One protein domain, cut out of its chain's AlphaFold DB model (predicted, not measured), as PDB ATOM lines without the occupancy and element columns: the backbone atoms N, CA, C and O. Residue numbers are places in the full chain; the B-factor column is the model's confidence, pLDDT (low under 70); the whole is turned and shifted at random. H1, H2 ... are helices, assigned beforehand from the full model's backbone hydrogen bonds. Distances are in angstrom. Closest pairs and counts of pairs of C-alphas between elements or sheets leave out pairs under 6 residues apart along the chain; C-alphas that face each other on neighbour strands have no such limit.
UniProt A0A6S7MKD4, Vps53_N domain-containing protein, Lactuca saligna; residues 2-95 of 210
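This is residues 2 to 95 of the 210 residues of the protein "Vps53_N domain-containing protein" of Lactuca saligna (UniProt A0A6S7MKD4). A long helix, H3, runs along most of a rod-shaped helical bundle, and H2 and H4 lie beside it as a staggered pair, running the same way as each other and opposite to H3, while H1 packs along H2 and one part of H3. The loop that joins H3 to H4 sticks out at one end of the rod with residues 70 to 76. The printed part has 94 residues with four named helices, in the order H1, H2, H3, H4, and no named strand; its class is all helix. It is only just compact, close to loose, with a radius of gyration of the C-alphas of 14.9 A, and its C-alphas span 50 by 21 by 17 A.

Start with H1, residues 2 to 14, H2, residues 18 to 34, H3, residues 42 to 68, and H4, residues 77 to 93: they form an up and down bundle, each helix running against the one before it. H1 and H2 are a helical hairpin and touch at a shallow tilt of 25 degrees; look at Met 12 and Ala 21, their closest C-alphas, 5.5 A apart. H1 also touches H3, which meets it with residues 47 to 58 alone; they run the same way at a shallow tilt of 18 degrees, and the closest C-alphas, those of Ala 13 and Leu 58, are 6.0 A apart. H2 and H3 are close but not clearly touching, with the closest C-alphas, those of Cys 32 and Arg 48, 7.2 A apart. Further on, H2 and H4 touch and run the same way at a shallow tilt of 9 degrees; their closest C-alphas are those of Ser 22 and Val 90, 4.6 A apart. H3 and H4 are a second helical hairpin, touching with residues 58 to 66 of H3 and 84 to 91 of H4 alone; the closest C-alphas, those of Val 62 and Ala 87, are 6.1 A apart, and the shallow tilt of 34 degrees is only just short of steep. H1 and H4 are apart. In H1, H2 and H3 every O i to N i+4 pair is within hydrogen-bond range; in H4 it is 11 of 13.

Find C-alpha 2 at (-50.280, -43.512, 11.775); from there H1, residues 2 to 14, runs 18.5 A. H2, residues 18 to 34, measures 24.4 A. H3, residues 42 to 68, starts at C-alpha 42, (-61.120, -34.330, 14.215), and runs 39.5 A. H4, residues 77 to 93, measures 25.2 A and ends at C-alpha 93, (-36.273, -35.836, 20.006).

Look at Asp 40 and Gly 72 for the two C-alphas farthest apart, 49.9 A. The printed part has no cut. The link from H1 to H2 is tight, and those from H2 to H3 and from H3 to H4 are short. Confidence is low at residues 72 to 75, where pLDDT is under 70; the mean of the printed part is 88.0.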
ATOM      1  N   LEU A   2     -50.511 -44.476  10.678       81.00
ATOM      2  CA  LEU A   2     -50.280 -43.512  11.775       81.00
ATOM      3  C   LEU A   2     -50.822 -43.981  13.144       81.00
ATOM      4  O   LEU A   2     -50.141 -43.866  14.158       81.00
ATOM      5  N   VAL A   3     -52.035 -44.543  13.169       86.75
ATOM      6  CA  VAL A   3     -52.655 -45.061  14.404       86.75
ATOM      7  C   VAL A   3     -51.798 -46.169  15.022       86.75
ATOM      8  O   VAL A   3     -51.382 -46.059  16.168       86.75
ATOM      9  N   SER A   4     -51.436 -47.177  14.223       89.00
ATOM     10  CA  SER A   4     -50.610 -48.304  14.668       89.00
ATOM     11  C   SER A   4     -49.215 -47.873  15.134       89.00
ATOM     12  O   SER A   4     -48.702 -48.428  16.098       89.00
ATOM     13  N   THR A   5     -48.597 -46.869  14.496       89.88
ATOM     14  CA  THR A   5     -47.286 -46.356  14.935       89.88
ATOM     15  C   THR A   5     -47.366 -45.618  16.272       89.88
ATOM     16  O   THR A   5     -46.450 -45.747  17.083       89.88
ATOM     17  N   ILE A   6     -48.457 -44.883  16.521       89.56
ATOM     18  CA  ILE A   6     -48.700 -44.190  17.797       89.56
ATOM     19  C   ILE A   6     -48.972 -45.203  18.915       89.56
ATOM     20  O   ILE A   6     -48.425 -45.065  20.006       89.56
ATOM     21  N   GLU A   7     -49.759 -46.247  18.648       90.81
ATOM     22  CA  GLU A   7     -50.011 -47.328  19.610       90.81
ATOM     23  C   GLU A   7     -48.720 -48.076  19.974       90.81
ATOM     24  O   GLU A   7     -48.452 -48.319  21.150       90.81
ATOM     25  N   GLN A   8     -47.869 -48.373  18.987       91.75
ATOM     26  CA  GLN A   8     -46.548 -48.962  19.233       91.75
ATOM     27  C   GLN A   8     -45.668 -48.052  20.097       91.75
ATOM     28  O   GLN A   8     -45.071 -48.528  21.063       91.75
ATOM     29  N   LEU A   9     -45.638 -46.745  19.806       91.94
ATOM     30  CA  LEU A   9     -44.902 -45.774  20.617       91.94
ATOM     31  C   LEU A   9     -45.418 -45.745  22.062       91.94
ATOM     32  O   LEU A   9     -44.624 -45.689  22.996       91.94
ATOM     33  N   GLN A  10     -46.733 -45.825  22.266       91.69
ATOM     34  CA  GLN A  10     -47.330 -45.875  23.602       91.69
ATOM     35  C   GLN A  10     -46.890 -47.126  24.382       91.69
ATOM     36  O   GLN A  10     -46.587 -47.045  25.576       91.69
ATOM     37  N   VAL A  11     -46.801 -48.280  23.715       93.44
ATOM     38  CA  VAL A  11     -46.291 -49.515  24.328       93.44
ATOM     39  C   VAL A  11     -44.810 -49.370  24.693       93.44
ATOM     40  O   VAL A  11     -44.433 -49.699  25.815       93.44
ATOM     41  N   MET A  12     -43.982 -48.816  23.805       91.75
ATOM     42  CA  MET A  12     -42.558 -48.575  24.082       91.75
ATOM     43  C   MET A  12     -42.364 -47.584  25.241       91.75
ATOM     44  O   MET A  12     -41.565 -47.830  26.144       91.75
ATOM     45  N   ALA A  13     -43.156 -46.507  25.277       91.19
ATOM     46  CA  ALA A  13     -43.121 -45.503  26.337       91.19
ATOM     47  C   ALA A  13     -43.521 -46.071  27.708       91.19
ATOM     48  O   ALA A  13     -42.888 -45.755  28.717       91.19
ATOM     49  N   SER A  14     -44.538 -46.940  27.753       90.50
ATOM     50  CA  SER A  14     -44.962 -47.593  29.001       90.50
ATOM     51  C   SER A  14     -43.936 -48.606  29.517       90.50
ATOM     52  O   SER A  14     -43.759 -48.728  30.727       90.50
ATOM     53  N   LYS A  15     -43.201 -49.270  28.617       90.88
ATOM     54  CA  LYS A  15     -42.089 -50.172  28.956       90.88
ATOM     55  C   LYS A  15     -40.756 -49.460  29.213       90.88
ATOM     56  O   LYS A  15     -39.787 -50.137  29.541       90.88
ATOM     57  N   LYS A  16     -40.694 -48.131  29.060       91.00
ATOM     58  CA  LYS A  16     -39.459 -47.324  29.139       91.00
ATOM     59  C   LYS A  16     -38.356 -47.792  28.177       91.00
ATOM     60  O   LYS A  16     -37.174 -47.709  28.481       91.00
ATOM     61  N   GLN A  17     -38.746 -48.267  27.000       92.38
ATOM     62  CA  GLN A  17     -37.833 -48.631  25.917       92.38
ATOM     63  C   GLN A  17     -37.354 -47.361  25.203       92.38
ATOM     64  O   GLN A  17     -37.861 -47.012  24.140       92.38
ATOM     65  N   TYR A  18     -36.471 -46.591  25.847       94.00
ATOM     66  CA  TYR A  18     -36.151 -45.224  25.423       94.00
ATOM     67  C   TYR A  18     -35.518 -45.150  24.035       94.00
ATOM     68  O   TYR A  18     -35.905 -44.302  23.232       94.00
ATOM     69  N   LYS A  19     -34.613 -46.075  23.713       92.81
ATOM     70  CA  LYS A  19     -33.960 -46.123  22.405       92.81
ATOM     71  C   LYS A  19     -34.944 -46.411  21.269       92.81
ATOM     72  O   LYS A  19     -34.893 -45.755  20.234       92.81
ATOM     73  N   GLU A  20     -35.847 -47.376  21.439       93.00
ATOM     74  CA  GLU A  20     -36.877 -47.636  20.429       93.00
ATOM     75  C   GLU A  20     -37.926 -46.515  20.390       93.00
ATOM     76  O   GLU A  20     -38.385 -46.132  19.313       93.00
ATOM     77  N   ALA A  21     -38.275 -45.948  21.549       93.50
ATOM     78  CA  ALA A  21     -39.235 -44.856  21.648       93.50
ATOM     79  C   ALA A  21     -38.742 -43.577  20.956       93.50
ATOM     80  O   ALA A  21     -39.549 -42.917  20.306       93.50
ATOM     81  N   SER A  22     -37.450 -43.233  21.046       93.06
ATOM     82  CA  SER A  22     -36.893 -42.060  20.358       93.06
ATOM     83  C   SER A  22     -36.976 -42.216  18.838       93.06
ATOM     84  O   SER A  22     -37.545 -41.355  18.167       93.06
ATOM     85  N   ALA A  23     -36.534 -43.361  18.305       93.12
ATOM     86  CA  ALA A  23     -36.622 -43.666  16.877       93.12
ATOM     87  C   ALA A  23     -38.078 -43.642  16.377       93.12
ATOM     88  O   ALA A  23     -38.393 -43.037  15.351       93.12
ATOM     89  N   GLN A  24     -39.000 -44.242  17.133       92.06
ATOM     90  CA  GLN A  24     -40.418 -44.246  16.780       92.06
ATOM     91  C   GLN A  24     -41.046 -42.843  16.884       92.06
ATOM     92  O   GLN A  24     -41.926 -42.502  16.093       92.06
ATOM     93  N   GLN A  25     -40.596 -42.003  17.820       90.81
ATOM     94  CA  GLN A  25     -41.063 -40.622  17.954       90.81
ATOM     95  C   GLN A  25     -40.685 -39.772  16.733       90.81
ATOM     96  O   GLN A  25     -41.511 -38.969  16.293       90.81
ATOM     97  N   GLU A  26     -39.499 -39.969  16.149       90.62
ATOM     98  CA  GLU A  26     -39.104 -39.311  14.895       90.62
ATOM     99  C   GLU A  26     -40.020 -39.716  13.736       90.62
ATOM    100  O   GLU A  26     -40.547 -38.850  13.033       90.62
ATOM    101  N   VAL A  27     -40.287 -41.020  13.587       91.38
ATOM    102  CA  VAL A  27     -41.193 -41.550  12.555       91.38
ATOM    103  C   VAL A  27     -42.596 -40.963  12.709       91.38
ATOM    104  O   VAL A  27     -43.184 -40.478  11.740       91.38
ATOM    105  N   VAL A  28     -43.142 -40.956  13.930       90.00
ATOM    106  CA  VAL A  28     -44.465 -40.374  14.197       90.00
ATOM    107  C   VAL A  28     -44.464 -38.868  13.926       90.00
ATOM    108  O   VAL A  28     -45.426 -38.365  13.352       90.00
ATOM    109  N   SER A  29     -43.392 -38.147  14.265       89.50
ATOM    110  CA  SER A  29     -43.267 -36.711  13.990       89.50
ATOM    111  C   SER A  29     -43.275 -36.411  12.486       89.50
ATOM    112  O   SER A  29     -44.019 -35.536  12.038       89.50
ATOM    113  N   GLN A  30     -42.520 -37.175  11.693       89.44
ATOM    114  CA  GLN A  30     -42.523 -37.067  10.231       89.44
ATOM    115  C   GLN A  30     -43.913 -37.353   9.660       89.44
ATOM    116  O   GLN A  30     -44.444 -36.547   8.896       89.44
ATOM    117  N   LEU A  31     -44.561 -38.441  10.087       88.25
ATOM    118  CA  LEU A  31     -45.926 -38.748   9.657       88.25
ATOM    119  C   LEU A  31     -46.898 -37.623  10.034       88.25
ATOM    120  O   LEU A  31     -47.666 -37.178   9.188       88.25
ATOM    121  N   CYS A  32     -46.837 -37.100  11.260       86.12
ATOM    122  CA  CYS A  32     -47.657 -35.969  11.691       86.12
ATOM    123  C   CYS A  32     -47.445 -34.706  10.844       86.12
ATOM    124  O   CYS A  32     -48.404 -33.948  10.690       86.12
ATOM    125  N   SER A  33     -46.240 -34.487  10.307       87.00
ATOM    126  CA  SER A  33     -45.939 -33.367   9.403       87.00
ATOM    127  C   SER A  33     -46.587 -33.545   8.025       87.00
ATOM    128  O   SER A  33     -47.158 -32.602   7.482       87.00
ATOM    129  N   HIS A  34     -46.642 -34.775   7.497       87.88
ATOM    130  CA  HIS A  34     -47.363 -35.070   6.251       87.88
ATOM    131  C   HIS A  34     -48.868 -34.787   6.355       87.88
ATOM    132  O   HIS A  34     -49.508 -34.458   5.358       87.88
ATOM    133  N   PHE A  35     -49.436 -34.883   7.561       84.75
ATOM    134  CA  PHE A  35     -50.849 -34.609   7.819       84.75
ATOM    135  C   PHE A  35     -51.137 -33.166   8.265       84.75
ATOM    136  O   PHE A  35     -52.270 -32.871   8.649       84.75
ATOM    137  N   ASP A  36     -50.167 -32.245   8.192       82.00
ATOM    138  CA  ASP A  36     -50.363 -30.853   8.627       82.00
ATOM    139  C   ASP A  36     -51.455 -30.104   7.849       82.00
ATOM    140  O   ASP A  36     -52.092 -29.215   8.413       82.00
ATOM    141  N   GLY A  37     -51.719 -30.481   6.594       84.25
ATOM    142  CA  GLY A  37     -52.807 -29.916   5.786       84.25
ATOM    143  C   GLY A  37     -54.212 -30.394   6.175       84.25
ATOM    144  O   GLY A  37     -55.193 -29.855   5.680       84.25
ATOM    145  N   TYR A  38     -54.329 -31.387   7.062       83.44
ATOM    146  CA  TYR A  38     -55.604 -31.990   7.466       83.44
ATOM    147  C   TYR A  38     -55.958 -31.706   8.935       83.44
ATOM    148  O   TYR A  38     -56.635 -32.506   9.583       83.44
ATOM    149  N   ARG A  39     -55.497 -30.571   9.476       76.88
ATOM    150  CA  ARG A  39     -55.723 -30.162  10.878       76.88
ATOM    151  C   ARG A  39     -57.199 -30.007  11.252       76.88
ATOM    152  O   ARG A  39     -57.536 -30.171  12.418       76.88
ATOM    153  N   ASP A  40     -58.066 -29.757  10.277       81.56
ATOM    154  CA  ASP A  40     -59.510 -29.629  10.503       81.56
ATOM    155  C   ASP A  40     -60.211 -30.989  10.661       81.56
ATOM    156  O   ASP A  40     -61.384 -31.055  11.026       81.56
ATOM    157  N   ASN A  41     -59.509 -32.100  10.402       86.62
ATOM    158  CA  ASN A  41     -60.064 -33.430  10.602       86.62
ATOM    159  C   ASN A  41     -59.972 -33.831  12.088       86.62
ATOM    160  O   ASN A  41     -58.864 -34.054  12.590       86.62
ATOM    161  N   PRO A  42     -61.107 -34.043  12.780       87.94
ATOM    162  CA  PRO A  42     -61.120 -34.330  14.215       87.94
ATOM    163  C   PRO A  42     -60.328 -35.591  14.592       87.94
ATOM    164  O   PRO A  42     -59.726 -35.635  15.661       87.94
ATOM    165  N   LYS A  43     -60.252 -36.596  13.706       85.38
ATOM    166  CA  LYS A  43     -59.474 -37.820  13.963       85.38
ATOM    167  C   LYS A  43     -57.967 -37.560  13.972       85.38
ATOM    168  O   LYS A  43     -57.236 -38.210  14.711       85.38
ATOM    169  N   ILE A  44     -57.487 -36.635  13.141       86.06
ATOM    170  CA  ILE A  44     -56.057 -36.298  13.065       86.06
ATOM    171  C   ILE A  44     -55.658 -35.468  14.283       86.06
ATOM    172  O   ILE A  44     -54.600 -35.714  14.866       86.06
ATOM    173  N   THR A  45     -56.533 -34.562  14.718       87.25
ATOM    174  CA  THR A  45     -56.371 -33.818  15.971       87.25
ATOM    175  C   THR A  45     -56.299 -34.761  17.170       87.25
ATOM    176  O   THR A  45     -55.337 -34.689  17.929       87.25
ATOM    177  N   GLU A  46     -57.213 -35.733  17.275       89.75
ATOM    178  CA  GLU A  46     -57.190 -36.739  18.349       89.75
ATOM    179  C   GLU A  46     -55.867 -37.529  18.383       89.75
ATOM    180  O   GLU A  46     -55.289 -37.756  19.447       89.75
ATOM    181  N   LEU A  47     -55.346 -37.935  17.220       88.31
ATOM    182  CA  LEU A  47     -54.065 -38.646  17.136       88.31
ATOM    183  C   LEU A  47     -52.880 -37.765  17.542       88.31
ATOM    184  O   LEU A  47     -51.963 -38.239  18.215       88.31
ATOM    185  N   ARG A  48     -52.899 -36.482  17.172       87.31
ATOM    186  CA  ARG A  48     -51.869 -35.519  17.574       87.31
ATOM    187  C   ARG A  48     -51.910 -35.253  19.080       87.31
ATOM    188  O   ARG A  48     -50.850 -35.178  19.701       87.31
ATOM    189  N   ASP A  49     -53.097 -35.195  19.674       90.69
ATOM    190  CA  ASP A  49     -53.263 -35.060  21.123       90.69
ATOM    191  C   ASP A  49     -52.775 -36.306  21.870       90.69
ATOM    192  O   ASP A  49     -52.041 -36.186  22.855       90.69
ATOM    193  N   LYS A  50     -53.074 -37.511  21.362       90.94
ATOM    194  CA  LYS A  50     -52.497 -38.763  21.885       90.94
ATOM    195  C   LYS A  50     -50.973 -38.746  21.820       90.94
ATOM    196  O   LYS A  50     -50.318 -39.055  22.812       90.94
ATOM    197  N   PHE A  51     -50.401 -38.330  20.691       91.75
ATOM    198  CA  PHE A  51     -48.950 -38.220  20.539       91.75
ATOM    199  C   PHE A  51     -48.340 -37.211  21.523       91.75
ATOM    200  O   PHE A  51     -47.335 -37.506  22.170       91.75
ATOM    201  N   LYS A  52     -48.980 -36.051  21.707       91.62
ATOM    202  CA  LYS A  52     -48.563 -35.050  22.697       91.62
ATOM    203  C   LYS A  52     -48.606 -35.606  24.123       91.62
ATOM    204  O   LYS A  52     -47.682 -35.351  24.890       91.62
ATOM    205  N   ASN A  53     -49.629 -36.386  24.470       93.50
ATOM    206  CA  ASN A  53     -49.719 -37.042  25.775       93.50
ATOM    207  C   ASN A  53     -48.575 -38.051  25.981       93.50
ATOM    208  O   ASN A  53     -47.900 -38.018  27.006       93.50
ATOM    209  N   ILE A  54     -48.269 -38.876  24.974       93.00
ATOM    210  CA  ILE A  54     -47.144 -39.824  25.050       93.00
ATOM    211  C   ILE A  54     -45.812 -39.093  25.280       93.00
ATOM    212  O   ILE A  54     -45.029 -39.520  26.127       93.00
ATOM    213  N   LYS A  55     -45.580 -37.951  24.614       91.94
ATOM    214  CA  LYS A  55     -44.404 -37.101  24.878       91.94
ATOM    215  C   LYS A  55     -44.329 -36.634  26.337       91.94
ATOM    216  O   LYS A  55     -43.244 -36.623  26.914       91.94
ATOM    217  N   GLN A  56     -45.459 -36.275  26.953       92.50
ATOM    218  CA  GLN A  56     -45.500 -35.889  28.373       92.50
ATOM    219  C   GLN A  56     -45.212 -37.069  29.309       92.50
ATOM    220  O   GLN A  56     -44.489 -36.907  30.290       92.50
ATOM    221  N   ILE A  57     -45.722 -38.262  28.991       92.38
ATOM    222  CA  ILE A  57     -45.434 -39.487  29.752       92.38
ATOM    223  C   ILE A  57     -43.937 -39.809  29.686       92.38
ATOM    224  O   ILE A  57     -43.312 -40.015  30.724       92.38
ATOM    225  N   LEU A  58     -43.347 -39.782  28.486       93.31
ATOM    226  CA  LEU A  58     -41.910 -39.982  28.293       93.31
ATOM    227  C   LEU A  58     -41.099 -38.957  29.088       93.31
ATOM    228  O   LEU A  58     -40.226 -39.349  29.858       93.31
ATOM    229  N   LYS A  59     -41.445 -37.666  28.997       93.56
ATOM    230  CA  LYS A  59     -40.829 -36.602  29.806       93.56
ATOM    231  C   LYS A  59     -40.864 -36.934  31.304       93.56
ATOM    232  O   LYS A  59     -39.840 -36.843  31.978       93.56
ATOM    233  N   SER A  60     -42.023 -37.338  31.825       93.31
ATOM    234  CA  SER A  60     -42.181 -37.694  33.239       93.31
ATOM    235  C   SER A  60     -41.340 -38.909  33.636       93.31
ATOM    236  O   SER A  60     -40.761 -38.918  34.722       93.31
ATOM    237  N   HIS A  61     -41.277 -39.937  32.786       93.00
ATOM    238  CA  HIS A  61     -40.475 -41.133  33.042       93.00
ATOM    239  C   HIS A  61     -38.985 -40.804  33.086       93.00
ATOM    240  O   HIS A  61     -38.324 -41.160  34.060       93.00
ATOM    241  N   VAL A  62     -38.491 -40.045  32.104       93.50
ATOM    242  CA  VAL A  62     -37.095 -39.599  32.057       93.50
ATOM    243  C   VAL A  62     -36.746 -38.808  33.318       93.50
ATOM    244  O   VAL A  62     -35.752 -39.100  33.974       93.50
ATOM    245  N   TYR A  63     -37.578 -37.845  33.723       92.88
ATOM    246  CA  TYR A  63     -37.305 -37.048  34.926       92.88
ATOM    247  C   TYR A  63     -37.278 -37.877  36.205       92.88
ATOM    248  O   TYR A  63     -36.455 -37.617  37.083       92.88
ATOM    249  N   SER A  64     -38.159 -38.870  36.310       91.31
ATOM    250  CA  SER A  64     -38.175 -39.791  37.442       91.31
ATOM    251  C   SER A  64     -36.891 -40.625  37.498       91.31
ATOM    252  O   SER A  64     -36.258 -40.701  38.550       91.31
ATOM    253  N   ASP A  65     -36.459 -41.170  36.358       91.56
ATOM    254  CA  ASP A  65     -35.262 -42.011  36.271       91.56
ATOM    255  C   ASP A  65     -33.983 -41.193  36.555       91.56
ATOM    256  O   ASP A  65     -33.147 -41.595  37.359       91.56
ATOM    257  N   PHE A  66     -33.852 -39.972  36.025       91.19
ATOM    258  CA  PHE A  66     -32.727 -39.091  36.386       91.19
ATOM    259  C   PHE A  66     -32.752 -38.650  37.857       91.19
ATOM    260  O   PHE A  66     -31.706 -38.358  38.442       91.19
ATOM    261  N   SER A  67     -33.929 -38.605  38.484       88.25
ATOM    262  CA  SER A  67     -34.045 -38.285  39.910       88.25
ATOM    263  C   SER A  67     -33.602 -39.443  40.808       88.25
ATOM    264  O   SER A  67     -33.181 -39.189  41.936       88.25
ATOM    265  N   SER A  68     -33.663 -40.698  40.340       86.81
ATOM    266  CA  SER A  68     -33.167 -41.847  41.111       86.81
ATOM    267  C   SER A  68     -31.649 -41.994  41.063       86.81
ATOM    268  O   SER A  68     -31.095 -42.566  42.002       86.81
ATOM    269  N   LEU A  69     -30.992 -41.412  40.052       86.12
ATOM    270  CA  LEU A  69     -29.546 -41.486  39.853       86.12
ATOM    271  C   LEU A  69     -28.761 -41.112  41.117       86.12
ATOM    272  O   LEU A  69     -28.819 -39.970  41.569       86.12
ATOM    273  N   GLY A  70     -27.980 -42.037  41.665       74.50
ATOM    274  CA  GLY A  70     -27.114 -41.778  42.824       74.50
ATOM    275  C   GLY A  70     -27.831 -41.836  44.179       74.50
ATOM    276  O   GLY A  70     -27.247 -41.481  45.200       74.50
ATOM    277  N   THR A  71     -29.079 -42.318  44.214       75.56
ATOM    278  CA  THR A  71     -29.804 -42.611  45.469       75.56
ATOM    279  C   THR A  71     -29.488 -43.999  46.040       75.56
ATOM    280  O   THR A  71     -30.051 -44.383  47.064       75.56
ATOM    281  N   GLY A  72     -28.618 -44.774  45.378       66.56
ATOM    282  CA  GLY A  72     -28.266 -46.145  45.771       66.56
ATOM    283  C   GLY A  72     -29.388 -47.168  45.545       66.56
ATOM    284  O   GLY A  72     -29.293 -48.297  46.015       66.56
ATOM    285  N   LYS A  73     -30.465 -46.779  44.848       63.28
ATOM    286  CA  LYS A  73     -31.584 -47.664  44.483       63.28
ATOM    287  C   LYS A  73     -31.308 -48.503  43.230       63.28
ATOM    288  O   LYS A  73     -32.069 -49.430  42.949       63.28
ATOM    289  N   GLU A  74     -30.237 -48.200  42.500       64.88
ATOM    290  CA  GLU A  74     -29.799 -48.957  41.326       64.88
ATOM    291  C   GLU A  74     -29.199 -50.301  41.777       64.88
ATOM    292  O   GLU A  74     -28.258 -50.329  42.565       64.88
ATOM    293  N   ARG A  75     -29.735 -51.427  41.289       57.88
ATOM    294  CA  ARG A  75     -29.175 -52.769  41.569       57.88
ATOM    295  C   ARG A  75     -27.951 -53.090  40.711       57.88
ATOM    296  O   ARG A  75     -27.113 -53.883  41.122       57.88
ATOM    297  N   GLU A  76     -27.874 -52.477  39.536       72.12
ATOM    298  CA  GLU A  76     -26.805 -52.636  38.558       72.12
ATOM    299  C   GLU A  76     -26.478 -51.259  37.980       72.12
ATOM    300  O   GLU A  76     -27.262 -50.683  37.227       72.12
ATOM    301  N   GLU A  77     -25.333 -50.706  38.369       77.12
ATOM    302  CA  GLU A  77     -24.959 -49.337  38.009       77.12
ATOM    303  C   GLU A  77     -24.747 -49.201  36.493       77.12
ATOM    304  O   GLU A  77     -25.311 -48.310  35.875       77.12
ATOM    305  N   SER A  78     -24.049 -50.140  35.845       81.81
ATOM    306  CA  SER A  78     -23.752 -50.063  34.405       81.81
ATOM    307  C   SER A  78     -24.990 -50.135  33.501       81.81
ATOM    308  O   SER A  78     -25.106 -49.345  32.562       81.81
ATOM    309  N   SER A  79     -25.928 -51.049  33.771       86.12
ATOM    310  CA  SER A  79     -27.162 -51.174  32.982       86.12
ATOM    311  C   SER A  79     -28.088 -49.979  33.204       86.12
ATOM    312  O   SER A  79     -28.720 -49.504  32.259       86.12
ATOM    313  N   PHE A  80     -28.099 -49.422  34.416       88.06
ATOM    314  CA  PHE A  80     -28.833 -48.203  34.719       88.06
ATOM    315  C   PHE A  80     -28.240 -46.959  34.035       88.06
ATOM    316  O   PHE A  80     -28.993 -46.170  33.465       88.06
ATOM    317  N   LEU A  81     -26.910 -46.799  34.010       89.00
ATOM    318  CA  LEU A  81     -26.269 -45.701  33.273       89.00
ATOM    319  C   LEU A  81     -26.576 -45.795  31.774       89.00
ATOM    320  O   LEU A  81     -26.936 -44.790  31.170       89.00
ATOM    321  N   GLN A  82     -26.523 -46.997  31.183       90.38
ATOM    322  CA  GLN A  82     -26.904 -47.200  29.781       90.38
ATOM    323  C   GLN A  82     -28.373 -46.836  29.528       90.38
ATOM    324  O   GLN A  82     -28.687 -46.184  28.535       90.38
ATOM    325  N   HIS A  83     -29.269 -47.217  30.440       91.94
ATOM    326  CA  HIS A  83     -30.689 -46.866  30.371       91.94
ATOM    327  C   HIS A  83     -30.915 -45.347  30.413       91.94
ATOM    328  O   HIS A  83     -31.738 -44.822  29.663       91.94
ATOM    329  N   LEU A  84     -30.149 -44.613  31.226       92.81
ATOM    330  CA  LEU A  84     -30.180 -43.147  31.239       92.81
ATOM    331  C   LEU A  84     -29.572 -42.525  29.974       92.81
ATOM    332  O   LEU A  84     -30.074 -41.506  29.499       92.81
ATOM    333  N   THR A  85     -28.543 -43.141  29.394       92.88
ATOM    334  CA  THR A  85     -27.978 -42.705  28.107       92.88
ATOM    335  C   THR A  85     -29.024 -42.835  27.001       92.88
ATOM    336  O   THR A  85     -29.231 -41.909  26.218       92.88
ATOM    337  N   ASP A  86     -29.763 -43.946  26.976       93.44
ATOM    338  CA  ASP A  86     -30.869 -44.135  26.036       93.44
ATOM    339  C   ASP A  86     -32.006 -43.128  26.302       93.44
ATOM    340  O   ASP A  86     -32.633 -42.631  25.364       93.44
ATOM    341  N   ALA A  87     -32.244 -42.756  27.565       93.81
ATOM    342  CA  ALA A  87     -33.200 -41.711  27.933       93.81
ATOM    343  C   ALA A  87     -32.822 -40.331  27.360       93.81
ATOM    344  O   ALA A  87     -33.714 -39.577  26.960       93.81
ATOM    345  N   CYS A  88     -31.527 -40.004  27.258       92.88
ATOM    346  CA  CYS A  88     -31.074 -38.776  26.597       92.88
ATOM    347  C   CYS A  88     -31.492 -38.719  25.121       92.88
ATOM    348  O   CYS A  88     -31.880 -37.649  24.655       92.88
ATOM    349  N   LEU A  89     -31.526 -39.856  24.413       92.00
ATOM    350  CA  LEU A  89     -31.993 -39.904  23.021       92.00
ATOM    351  C   LEU A  89     -33.458 -39.472  22.898       92.00
ATOM    352  O   LEU A  89     -33.835 -38.795  21.947       92.00
ATOM    353  N   VAL A  90     -34.301 -39.832  23.868       92.56
ATOM    354  CA  VAL A  90     -35.704 -39.395  23.887       92.56
ATOM    355  C   VAL A  90     -35.799 -37.892  24.127       92.56
ATOM    356  O   VAL A  90     -36.611 -37.222  23.494       92.56
ATOM    357  N   VAL A  91     -34.965 -37.353  25.016       91.94
ATOM    358  CA  VAL A  91     -34.926 -35.916  25.325       91.94
ATOM    359  C   VAL A  91     -34.508 -35.090  24.112       91.94
ATOM    360  O   VAL A  91     -35.085 -34.026  23.898       91.94
ATOM    361  N   ASP A  92     -33.576 -35.588  23.301       89.00
ATOM    362  CA  ASP A  92     -33.131 -34.909  22.080       89.00
ATOM    363  C   ASP A  92     -34.222 -34.832  20.999       89.00
ATOM    364  O   ASP A  92     -34.280 -33.852  20.257       89.00
ATOM    365  N   VAL A  93     -35.124 -35.820  20.939       89.12
ATOM    366  CA  VAL A  93     -36.273 -35.836  20.006       89.12
ATOM    367  C   VAL A  93     -37.495 -35.087  20.575       89.12
ATOM    368  O   VAL A  93     -38.472 -34.805  19.868       89.12
ATOM    369  N   LEU A  94     -37.495 -34.784  21.875       88.44
ATOM    370  CA  LEU A  94     -38.503 -33.947  22.527       88.44
ATOM    371  C   LEU A  94     -38.222 -32.450  22.298       88.44
ATOM    372  O   LEU A  94     -37.341 -32.054  21.540       88.44
ATOM    373  N   ASP A  95     -39.030 -31.592  22.920       85.88
ATOM    374  CA  ASP A  95     -38.859 -30.147  22.804       85.88
ATOM    375  C   ASP A  95     -37.553 -29.684  23.488       85.88
ATOM    376  O   ASP A  95     -37.239 -30.162  24.584       85.88
TER     377      ASP A  95